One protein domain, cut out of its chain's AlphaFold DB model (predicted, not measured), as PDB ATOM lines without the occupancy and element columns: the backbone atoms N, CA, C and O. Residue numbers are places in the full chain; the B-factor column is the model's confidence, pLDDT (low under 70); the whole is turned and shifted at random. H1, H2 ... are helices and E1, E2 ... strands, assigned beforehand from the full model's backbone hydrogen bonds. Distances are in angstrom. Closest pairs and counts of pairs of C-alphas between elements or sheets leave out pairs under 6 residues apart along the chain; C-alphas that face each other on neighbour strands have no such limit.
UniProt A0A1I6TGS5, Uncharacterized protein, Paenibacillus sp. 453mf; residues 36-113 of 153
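This is residues 36 to 113 of the 153 residues of an uncharacterized protein of Paenibacillus sp. 453mf (UniProt A0A1I6TGS5). A four-stranded antiparallel sheet has two short helices, H1 and H2, side by side over one face, making two layers, and a long link, residues 60 to 88, winds round the sheet's rim, pairing briefly with E2 at residues 71 to 72. The printed part has 78 residues, with E1, E2, H1, E3, E4, H2 along the chain and the sheet order E2, E1, E3, E4. The class is mixed, with under half of the residues in named elements. The whole is compact, with a radius of gyration of the C-alphas of 11.7 A and spans of 30 by 29 by 24 A.

E1, residues 39 to 42, forms a hairpin with E2, residues 46 to 50, N 41 to O 48 being 2.8 A. H1, residues 52 to 59, lies over E2, along the strands, at a height of 8.5 A over the sheet. E3, residues 89 to 93, is E1's other antiparallel neighbour, with N 40 to O 92 at 2.8 A. E2, H1 and E3 form a split strand-helix-strand unit, with E1 between its two strands in the sheet and a right-handed crossover. E3 and E4, residues 96 to 100, form a hairpin, N 98 to O 91 being 2.8 A. H2, residues 102 to 109, lies over E4 and only just over E3, where 3 of its 8 C-alphas fall, at a height of 8.9 A over the sheet. H1 and H2 touch at a shallow tilt of 24 degrees, opposite ways; their closest C-alphas, those of Val 59 and Lys 106, are 5.4 A apart. In both helices every O i to N i+4 pair is within hydrogen-bond range.

E1 begins at C-alpha 39 (-2.045, -53.520, 48.674) and measures 10.1 A from first to last C-alpha. E2 measures 13.2 A, H1 10.9 A, E3 12.9 A and E4 12.4 A. H2, 10.5 A, ends at C-alpha 109 (-2.389, -43.521, 50.119).

The farthest C-alphas, those of Ser 66 and Leu 83, are 30.9 A apart. The link from H1 to E3 is long, with 29 residues. The printed part has no cut, and no printed residue is under 70 in pLDDT.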
ATOM      1  N   GLU A  36      -7.119 -59.296  52.454       78.12
ATOM      2  CA  GLU A  36      -8.120 -58.224  52.434       78.12
ATOM      3  C   GLU A  36      -7.590 -56.872  52.929       78.12
ATOM      4  O   GLU A  36      -8.340 -55.910  53.023       78.12
ATOM      5  N   ILE A  37      -6.322 -56.781  53.325       80.38
ATOM      6  CA  ILE A  37      -5.694 -55.507  53.702       80.38
ATOM      7  C   ILE A  37      -4.366 -55.282  52.981       80.38
ATOM      8  O   ILE A  37      -3.640 -54.335  53.286       80.38
ATOM      9  N   LEU A  38      -3.982 -56.190  52.084       90.00
ATOM     10  CA  LEU A  38      -2.721 -56.093  51.371       90.00
ATOM     11  C   LEU A  38      -2.925 -55.338  50.064       90.00
ATOM     12  O   LEU A  38      -3.701 -55.740  49.202       90.00
ATOM     13  N   GLY A  39      -2.157 -54.267  49.912       91.69
ATOM     14  CA  GLY A  39      -2.045 -53.520  48.674       91.69
ATOM     15  C   GLY A  39      -0.887 -54.058  47.845       91.69
ATOM     16  O   GLY A  39       0.210 -54.282  48.364       91.69
ATOM     17  N   ARG A  40      -1.113 -54.261  46.553       94.00
ATOM     18  CA  ARG A  40      -0.098 -54.653  45.580       94.00
ATOM     19  C   ARG A  40       0.312 -53.447  44.752       94.00
ATOM     20  O   ARG A  40      -0.543 -52.785  44.181       94.00
ATOM     21  N   PHE A  41       1.612 -53.221  44.636       94.12
ATOM     22  CA  PHE A  41       2.207 -52.252  43.722       94.12
ATOM     23  C   PHE A  41       2.923 -53.018  42.618       94.12
ATOM     24  O   PHE A  41       3.560 -54.039  42.889       94.12
ATOM     25  N   ASP A  42       2.825 -52.537  41.390       94.44
ATOM     26  CA  ASP A  42       3.592 -53.026  40.251       94.44
ATOM     27  C   ASP A  42       3.952 -51.830  39.362       94.44
ATOM     28  O   ASP A  42       3.067 -51.118  38.882       94.44
ATOM     29  N   ASP A  43       5.248 -51.552  39.216       91.81
ATOM     30  CA  ASP A  43       5.764 -50.402  38.462       91.81
ATOM     31  C   ASP A  43       6.287 -50.775  37.066       91.81
ATOM     32  O   ASP A  43       6.824 -49.927  36.352       91.81
ATOM     33  N   GLY A  44       6.144 -52.041  36.666       90.94
ATOM     34  CA  GLY A  44       6.685 -52.564  35.414       90.94
ATOM     35  C   GLY A  44       8.072 -53.186  35.555       90.94
ATOM     36  O   GLY A  44       8.442 -54.010  34.722       90.94
ATOM     37  N   THR A  45       8.810 -52.867  36.618       90.75
ATOM     38  CA  THR A  45      10.124 -53.452  36.924       90.75
ATOM     39  C   THR A  45       9.993 -54.539  37.981       90.75
ATOM     40  O   THR A  45      10.497 -55.650  37.807       90.75
ATOM     41  N   PHE A  46       9.291 -54.243  39.072       91.12
ATOM     42  CA  PHE A  46       9.039 -55.185  40.153       91.12
ATOM     43  C   PHE A  46       7.643 -54.992  40.743       91.12
ATOM     44  O   PHE A  46       7.019 -53.940  40.622       91.12
ATOM     45  N   SER A  47       7.174 -56.023  41.441       92.44
ATOM     46  CA  SER A  47       5.953 -55.980  42.228       92.44
ATOM     47  C   SER A  47       6.245 -56.183  43.712       92.44
ATOM     48  O   SER A  47       7.146 -56.925  44.105       92.44
ATOM     49  N   VAL A  48       5.467 -55.511  44.554       93.62
ATOM     50  CA  VAL A  48       5.500 -55.651  46.013       93.62
ATOM     51  C   VAL A  48       4.086 -55.749  46.560       93.62
ATOM     52  O   VAL A  48       3.155 -55.161  46.018       93.62
ATOM     53  N   ILE A  49       3.932 -56.489  47.654       94.19
ATOM     54  CA  ILE A  49       2.664 -56.657  48.370       94.19
ATOM     55  C   ILE A  49       2.879 -56.141  49.790       94.19
ATOM     56  O   ILE A  49       3.791 -56.594  50.479       94.19
ATOM     57  N   MET A  50       2.076 -55.188  50.251       94.44
ATOM     58  CA  MET A  50       2.309 -54.482  51.511       94.44
ATOM     59  C   MET A  50       1.037 -54.307  52.330       94.44
ATOM     60  O   MET A  50      -0.019 -53.972  51.801       94.44
ATOM     61  N   CYS A  51       1.161 -54.464  53.648       93.69
ATOM     62  CA  CYS A  51       0.105 -54.052  54.572       93.69
ATOM     63  C   CYS A  51       0.034 -52.521  54.667       93.69
ATOM     64  O   CYS A  51       1.040 -51.864  54.378       93.69
ATOM     65  N   PRO A  52      -1.086 -51.938  55.134       91.88
ATOM     66  CA  PRO A  52      -1.342 -50.500  55.013       91.88
ATOM     67  C   PRO A  52      -0.244 -49.623  55.633       91.88
ATOM     68  O   PRO A  52       0.163 -48.618  55.054       91.88
ATOM     69  N   ASN A  53       0.335 -50.053  56.758       93.00
ATOM     70  CA  ASN A  53       1.444 -49.340  57.399       93.00
ATOM     71  C   ASN A  53       2.688 -49.264  56.500       93.00
ATOM     72  O   ASN A  53       3.288 -48.199  56.349       93.00
ATOM     73  N   HIS A  54       3.065 -50.378  55.868       95.50
ATOM     74  CA  HIS A  54       4.230 -50.414  54.986       95.50
ATOM     75  C   HIS A  54       3.970 -49.727  53.647       95.50
ATOM     76  O   HIS A  54       4.904 -49.152  53.096       95.50
ATOM     77  N   GLN A  55       2.720 -49.690  53.171       93.94
ATOM     78  CA  GLN A  55       2.348 -48.864  52.017       93.94
ATOM     79  C   GLN A  55       2.672 -47.388  52.281       93.94
ATOM     80  O   GLN A  55       3.336 -46.742  51.471       93.94
ATOM     81  N   ILE A  56       2.264 -46.871  53.449       92.88
ATOM     82  CA  ILE A  56       2.553 -45.491  53.860       92.88
ATOM     83  C   ILE A  56       4.066 -45.272  53.937       92.88
ATOM     84  O   ILE A  56       4.563 -44.320  53.337       92.88
ATOM     85  N   MET A  57       4.806 -46.155  54.621       94.62
ATOM     86  CA  MET A  57       6.270 -46.064  54.748       94.62
ATOM     87  C   MET A  57       6.992 -46.083  53.395       94.62
ATOM     88  O   MET A  57       7.977 -45.363  53.213       94.62
ATOM     89  N   TYR A  58       6.498 -46.882  52.451       93.62
ATOM     90  CA  TYR A  58       7.031 -46.973  51.099       93.62
ATOM     91  C   TYR A  58       6.835 -45.660  50.333       93.62
ATOM     92  O   TYR A  58       7.811 -45.067  49.876       93.62
ATOM     93  N   VAL A  59       5.611 -45.120  50.277       90.94
ATOM     94  CA  VAL A  59       5.340 -43.886  49.505       90.94
ATOM     95  C   VAL A  59       5.952 -42.619  50.109       90.94
ATOM     96  O   VAL A  59       6.123 -41.607  49.420       90.94
ATOM     97  N   ILE A  60       6.287 -42.629  51.401       89.50
ATOM     98  CA  ILE A  60       7.034 -41.531  52.038       89.50
ATOM     99  C   ILE A  60       8.555 -41.707  51.955       89.50
ATOM    100  O   ILE A  60       9.267 -40.783  52.338       89.50
ATOM    101  N   GLY A  61       9.046 -42.825  51.408       89.88
ATOM    102  CA  GLY A  61      10.468 -43.061  51.147       89.88
ATOM    103  C   GLY A  61      11.286 -43.497  52.365       89.88
ATOM    104  O   GLY A  61      12.501 -43.330  52.363       89.88
ATOM    105  N   ILE A  62      10.642 -44.030  53.410       92.31
ATOM    106  CA  ILE A  62      11.343 -44.563  54.594       92.31
ATOM    107  C   ILE A  62      11.844 -45.985  54.336       92.31
ATOM    108  O   ILE A  62      12.920 -46.357  54.796       92.31
ATOM    109  N   LEU A  63      11.058 -46.776  53.609       92.56
ATOM    110  CA  LEU A  63      11.322 -48.188  53.376       92.56
ATOM    111  C   LEU A  63      12.326 -48.373  52.227       92.56
ATOM    112  O   LEU A  63      12.079 -47.907  51.114       92.56
ATOM    113  N   LYS A  64      13.444 -49.068  52.467       90.31
ATOM    114  CA  LYS A  64      14.448 -49.349  51.428       90.31
ATOM    115  C   LYS A  64      14.198 -50.694  50.756       90.31
ATOM    116  O   LYS A  64      13.778 -51.656  51.393       90.31
ATOM    117  N   ASN A  65      14.586 -50.814  49.484       88.75
ATOM    118  CA  ASN A  65      14.477 -52.071  48.728       88.75
ATOM    119  C   ASN A  65      15.186 -53.257  49.399       88.75
ATOM    120  O   ASN A  65      14.711 -54.382  49.308       88.75
ATOM    121  N   SER A  66      16.278 -53.017  50.132       90.50
ATOM    122  CA  SER A  66      17.000 -54.051  50.889       90.50
ATOM    123  C   SER A  66      16.190 -54.685  52.026       90.50
ATOM    124  O   SER A  66      16.547 -55.758  52.509       90.50
ATOM    125  N   GLU A  67      15.128 -54.022  52.479       92.25
ATOM    126  CA  GLU A  67      14.258 -54.466  53.574       92.25
ATOM    127  C   GLU A  67      13.031 -55.231  53.055       92.25
ATOM    128  O   GLU A  67      12.193 -55.682  53.838       92.25
ATOM    129  N   MET A  68      12.935 -55.398  51.733       93.44
ATOM    130  CA  MET A  68      11.786 -55.962  51.038       93.44
ATOM    131  C   MET A  68      12.162 -57.189  50.212       93.44
ATOM    132  O   MET A  68      13.261 -57.293  49.670       93.44
ATOM    133  N   ASN A  69      11.209 -58.101  50.070       91.56
ATOM    134  CA  ASN A  69      11.261 -59.186  49.100       91.56
ATOM    135  C   ASN A  69      10.543 -58.732  47.824       91.56
ATOM    136  O   ASN A  69       9.318 -58.813  47.741       91.56
ATOM    137  N   LEU A  70      11.300 -58.201  46.863       91.75
ATOM    138  CA  LEU A  70      10.763 -57.758  45.575       91.75
ATOM    139  C   LEU A  70      10.395 -58.971  44.711       91.75
ATOM    140  O   LEU A  70      11.166 -59.927  44.619       91.75
ATOM    141  N   LEU A  71       9.233 -58.914  44.071       90.88
ATOM    142  CA  LEU A  71       8.781 -59.905  43.099       90.88
ATOM    143  C   LEU A  71       9.000 -59.367  41.682       90.88
ATOM    144  O   LEU A  71       8.995 -58.149  41.493       90.88
ATOM    145  N   PRO A  72       9.170 -60.226  40.667       90.75
ATOM    146  CA  PRO A  72       9.129 -59.768  39.285       90.75
ATOM    147  C   PRO A  72       7.780 -59.098  38.979       90.75
ATOM    148  O   PRO A  72       6.735 -59.498  39.498       90.75
ATOM    149  N   SER A  73       7.827 -58.054  38.152       91.00
ATOM    150  CA  SER A  73       6.636 -57.405  37.601       91.00
ATOM    151  C   SER A  73       5.855 -58.375  36.710       91.00
ATOM    152  O   SER A  73       6.448 -59.176  35.984       91.00
ATOM    153  N   ASN A  74       4.525 -58.270  36.743       85.62
ATOM    154  CA  ASN A  74       3.637 -58.965  35.806       85.62
ATOM    155  C   ASN A  74       3.086 -58.022  34.723       85.62
ATOM    156  O   ASN A  74       2.251 -58.436  33.916       85.62
ATOM    157  N   LEU A  75       3.499 -56.753  34.719       87.00
ATOM    158  CA  LEU A  75       3.050 -55.775  33.739       87.00
ATOM    159  C   LEU A  75       3.726 -56.012  32.391       87.00
ATOM    160  O   LEU A  75       4.944 -55.920  32.258       87.00
ATOM    161  N   THR A  76       2.906 -56.281  31.379       81.00
ATOM    162  CA  THR A  76       3.342 -56.452  29.987       81.00
ATOM    163  C   THR A  76       3.478 -55.124  29.251       81.00
ATOM    164  O   THR A  76       4.296 -55.010  28.344       81.00
ATOM    165  N   ASP A  77       2.706 -54.114  29.661       84.94
ATOM    166  CA  ASP A  77       2.571 -52.844  28.951       84.94
ATOM    167  C   ASP A  77       2.730 -51.650  29.888       84.94
ATOM    168  O   ASP A  77       2.336 -51.683  31.059       84.94
ATOM    169  N   LYS A  78       3.252 -50.547  29.342       84.56
ATOM    170  CA  LYS A  78       3.314 -49.273  30.058       84.56
ATOM    171  C   LYS A  78       1.908 -48.710  30.237       84.56
ATOM    172  O   LYS A  78       1.188 -48.479  29.269       84.56
ATOM    173  N   LYS A  79       1.543 -48.463  31.491       91.25
ATOM    174  CA  LYS A  79       0.286 -47.818  31.876       91.25
ATOM    175  C   LYS A  79       0.504 -46.329  32.107       91.25
ATOM    176  O   LYS A  79       1.601 -45.916  32.477       91.25
ATOM    177  N   VAL A  80      -0.542 -45.535  31.899       94.81
ATOM    178  CA  VAL A  80      -0.519 -44.076  32.071       94.81
ATOM    179  C   VAL A  80      -1.416 -43.658  33.223       94.81
ATOM    180  O   VAL A  80      -2.414 -44.308  33.532       94.81
ATOM    181  N   CYS A  81      -1.028 -42.588  33.906       95.69
ATOM    182  CA  CYS A  81      -1.720 -42.111  35.084       95.69
ATOM    183  C   CYS A  81      -3.088 -41.564  34.698       95.69
ATOM    184  O   CYS A  81      -3.202 -40.698  33.834       95.69
ATOM    185  N   SER A  82      -4.107 -41.986  35.438       93.88
ATOM    186  CA  SER A  82      -5.494 -41.564  35.232       93.88
ATOM    187  C   SER A  82      -5.747 -40.064  35.437       93.88
ATOM    188  O   SER A  82      -6.838 -39.604  35.121       93.88
ATOM    189  N   LEU A  83      -4.778 -39.317  35.982       94.81
ATOM    190  CA  LEU A  83      -4.896 -37.887  36.292       94.81
ATOM    191  C   LEU A  83      -3.985 -36.982  35.453       94.81
ATOM    192  O   LEU A  83      -4.306 -35.811  35.285       94.81
ATOM    193  N   CYS A  84      -2.839 -37.477  34.975       95.19
ATOM    194  CA  CYS A  84      -1.829 -36.620  34.340       95.19
ATOM    195  C   CYS A  84      -1.033 -37.287  33.212       95.19
ATOM    196  O   CYS A  84      -0.004 -36.748  32.827       95.19
ATOM    197  N   GLU A  85      -1.447 -38.468  32.739       93.12
ATOM    198  CA  GLU A  85      -0.851 -39.192  31.597       93.12
ATOM    199  C   GLU A  85       0.620 -39.645  31.751       93.12
ATOM    200  O   GLU A  85       1.115 -40.424  30.942       93.12
ATOM    201  N   GLU A  86       1.293 -39.257  32.835       95.69
ATOM    202  CA  GLU A  86       2.617 -39.759  33.224       95.69
ATOM    203  C   GLU A  86       2.633 -41.277  33.441       95.69
ATOM    204  O   GLU A  86       1.601 -41.888  33.722       95.69
ATOM    205  N   GLN A  87       3.818 -41.891  33.406       94.88
ATOM    206  CA  GLN A  87       3.981 -43.328  33.661       94.88
ATOM    207  C   GLN A  87       3.315 -43.746  34.988       94.88
ATOM    208  O   GLN A  87       3.619 -43.210  36.059       94.88
ATOM    209  N   ALA A  88       2.407 -44.719  34.912       95.56
ATOM    210  CA  ALA A  88       1.659 -45.222  36.054       95.56
ATOM    211  C   ALA A  88       2.328 -46.421  36.721       95.56
ATOM    212  O   ALA A  88       2.959 -47.255  36.070       95.56
ATOM    213  N   ILE A  89       2.084 -46.503  38.024       95.25
ATOM    214  CA  ILE A  89       2.208 -47.685  38.864       95.25
ATOM    215  C   ILE A  89       0.798 -48.263  38.990       95.25
ATOM    216  O   ILE A  89      -0.163 -47.525  39.237       95.25
ATOM    217  N   ILE A  90       0.672 -49.577  38.830       95.25
ATOM    218  CA  ILE A  90      -0.563 -50.277  39.159       95.25
ATOM    219  C   ILE A  90      -0.593 -50.511  40.659       95.25
ATOM    220  O   ILE A  90       0.282 -51.176  41.211       95.25
ATOM    221  N   PHE A  91      -1.609 -49.958  41.310       93.88
ATOM    222  CA  PHE A  91      -1.882 -50.184  42.719       93.88
ATOM    223  C   PHE A  91      -3.217 -50.903  42.866       93.88
ATOM    224  O   PHE A  91      -4.247 -50.357  42.486       93.88
ATOM    225  N   ALA A  92      -3.209 -52.117  43.406       90.94
ATOM    226  CA  ALA A  92      -4.419 -52.890  43.657       90.94
ATOM    227  C   ALA A  92      -4.602 -53.111  45.157       90.94
ATOM    228  O   ALA A  92      -3.681 -53.571  45.824       90.94
ATOM    229  N   GLU A  93      -5.779 -52.805  45.685       85.81
ATOM    230  CA  GLU A  93      -6.135 -53.022  47.087       85.81
ATOM    231  C   GLU A  93      -7.619 -53.378  47.152       85.81
ATOM    232  O   GLU A  93      -8.448 -52.683  46.561       85.81
ATOM    233  N   ASN A  94      -7.957 -54.452  47.867       81.31
ATOM    234  CA  ASN A  94      -9.314 -55.008  47.893       81.31
ATOM    235  C   ASN A  94      -9.823 -55.276  46.466       81.31
ATOM    236  O   ASN A  94      -9.125 -55.893  45.663       81.31
ATOM    237  N   ASP A  95     -11.012 -54.769  46.145       78.12
ATOM    238  CA  ASP A  95     -11.640 -54.882  44.828       78.12
ATOM    239  C   ASP A  95     -11.270 -53.714  43.889       78.12
ATOM    240  O   ASP A  95     -11.853 -53.553  42.816       78.12
ATOM    241  N   ALA A  96     -10.311 -52.871  44.286       84.19
ATOM    242  CA  ALA A  96      -9.885 -51.689  43.548       84.19
ATOM    243  C   ALA A  96      -8.570 -51.920  42.804       84.19
ATOM    244  O   ALA A  96      -7.636 -52.521  43.334       84.19
ATOM    245  N   THR A  97      -8.440 -51.361  41.601       90.75
ATOM    246  CA  THR A  97      -7.152 -51.250  40.902       90.75
ATOM    247  C   THR A  97      -7.009 -49.862  40.292       90.75
ATOM    248  O   THR A  97      -7.814 -49.447  39.460       90.75
ATOM    249  N   TYR A  98      -5.971 -49.151  40.711       92.31
ATOM    250  CA  TYR A  98      -5.665 -47.779  40.339       92.31
ATOM    251  C   TYR A  98      -4.455 -47.734  39.411       92.31
ATOM    252  O   TYR A  98      -3.451 -48.407  39.644       92.31
ATOM    253  N   GLU A  99      -4.529 -46.880  38.393       95.06
ATOM    254  CA  GLU A  99      -3.419 -46.599  37.480       95.06
ATOM    255  C   GLU A  99      -2.953 -45.162  37.743       95.06
ATOM    256  O   GLU A  99      -3.524 -44.199  37.216       95.06
ATOM    257  N   LEU A 100      -1.963 -44.995  38.625       95.44
ATOM    258  CA  LEU A 100      -1.519 -43.682  39.104       95.44
ATOM    259  C   LEU A 100      -0.002 -43.553  39.049       95.44
ATOM    260  O   LEU A 100       0.721 -44.477  39.405       95.44
ATOM    261  N   CYS A 101       0.501 -42.384  38.655       95.69
ATOM    262  CA  CYS A 101       1.923 -42.092  38.807       95.69
ATOM    263  C   CYS A 101       2.294 -42.014  40.298       95.69
ATOM    264  O   CYS A 101       1.436 -41.808  41.162       95.69
ATOM    265  N   SER A 102       3.590 -42.117  40.602       94.12
ATOM    266  CA  SER A 102       4.108 -42.119  41.981       94.12
ATOM    267  C   SER A 102       3.593 -40.944  42.832       94.12
ATOM    268  O   SER A 102       3.196 -41.129  43.985       94.12
ATOM    269  N   SER A 103       3.505 -39.743  42.248       95.56
ATOM    270  CA  SER A 103       3.003 -38.546  42.936       95.56
ATOM    271  C   SER A 103       1.535 -38.684  43.360       95.56
ATOM    272  O   SER A 103       1.204 -38.503  44.534       95.56
ATOM    273  N   HIS A 104       0.647 -39.059  42.434       95.75
ATOM    274  CA  HIS A 104      -0.782 -39.200  42.725       95.75
ATOM    275  C   HIS A 104      -1.081 -40.409  43.609       95.75
ATOM    276  O   HIS A 104      -1.927 -40.326  44.496       95.75
ATOM    277  N   LEU A 105      -0.342 -41.507  43.436       94.38
ATOM    278  CA  LEU A 105      -0.464 -42.676  44.297       94.38
ATOM    279  C   LEU A 105      -0.106 -42.340  45.753       94.38
ATOM    280  O   LEU A 105      -0.821 -42.718  46.681       94.38
ATOM    281  N   LYS A 106       0.953 -41.549  45.965       94.19
ATOM    282  CA  LYS A 106       1.317 -41.037  47.291       94.19
ATOM    283  C   LYS A 106       0.210 -40.178  47.901       94.19
ATOM    284  O   LYS A 106      -0.051 -40.310  49.096       94.19
ATOM    285  N   LYS A 107      -0.441 -39.313  47.115       92.94
ATOM    286  CA  LYS A 107      -1.591 -38.521  47.587       92.94
ATOM    287  C   LYS A 107      -2.766 -39.416  47.978       92.94
ATOM    288  O   LYS A 107      -3.316 -39.222  49.057       92.94
ATOM    289  N   LEU A 108      -3.096 -40.417  47.157       91.44
ATOM    290  CA  LEU A 108      -4.163 -41.382  47.434       91.44
ATOM    291  C   LEU A 108      -3.917 -42.133  48.751       91.44
ATOM    292  O   LEU A 108      -4.773 -42.119  49.634       91.44
ATOM    293  N   ILE A 109      -2.733 -42.732  48.921       90.25
ATOM    294  CA  ILE A 109      -2.389 -43.521  50.119       90.25
ATOM    295  C   ILE A 109      -2.344 -42.646  51.374       90.25
ATOM    296  O   ILE A 109      -2.785 -43.062  52.442       90.25
ATOM    297  N   ARG A 110      -1.872 -41.399  51.252       88.44
ATOM    298  CA  ARG A 110      -1.870 -40.426  52.355       88.44
ATOM    299  C   ARG A 110      -3.224 -39.756  52.593       88.44
ATOM    300  O   ARG A 110      -3.286 -38.887  53.456       88.44
ATOM    301  N   LYS A 111      -4.265 -40.118  51.832       86.62
ATOM    302  CA  LYS A 111      -5.602 -39.505  51.887       86.62
ATOM    303  C   LYS A 111      -5.540 -37.972  51.761       86.62
ATOM    304  O   LYS A 111      -6.175 -37.243  52.508       86.62
ATOM    305  N   ASN A 112      -4.714 -37.493  50.831       89.25
ATOM    306  CA  ASN A 112      -4.421 -36.077  50.598       89.25
ATOM    307  C   ASN A 112      -4.559 -35.722  49.107       89.25
ATOM    308  O   ASN A 112      -3.677 -35.092  48.516       89.25
ATOM    309  N   LEU A 113      -5.622 -36.225  48.478       88.06
ATOM    310  CA  LEU A 113      -6.005 -35.843  47.121       88.06
ATOM    311  C   LEU A 113      -6.609 -34.438  47.131       88.06
ATOM    312  O   LEU A 113      -7.310 -34.065  48.071       88.06
TER     313      LEU A 113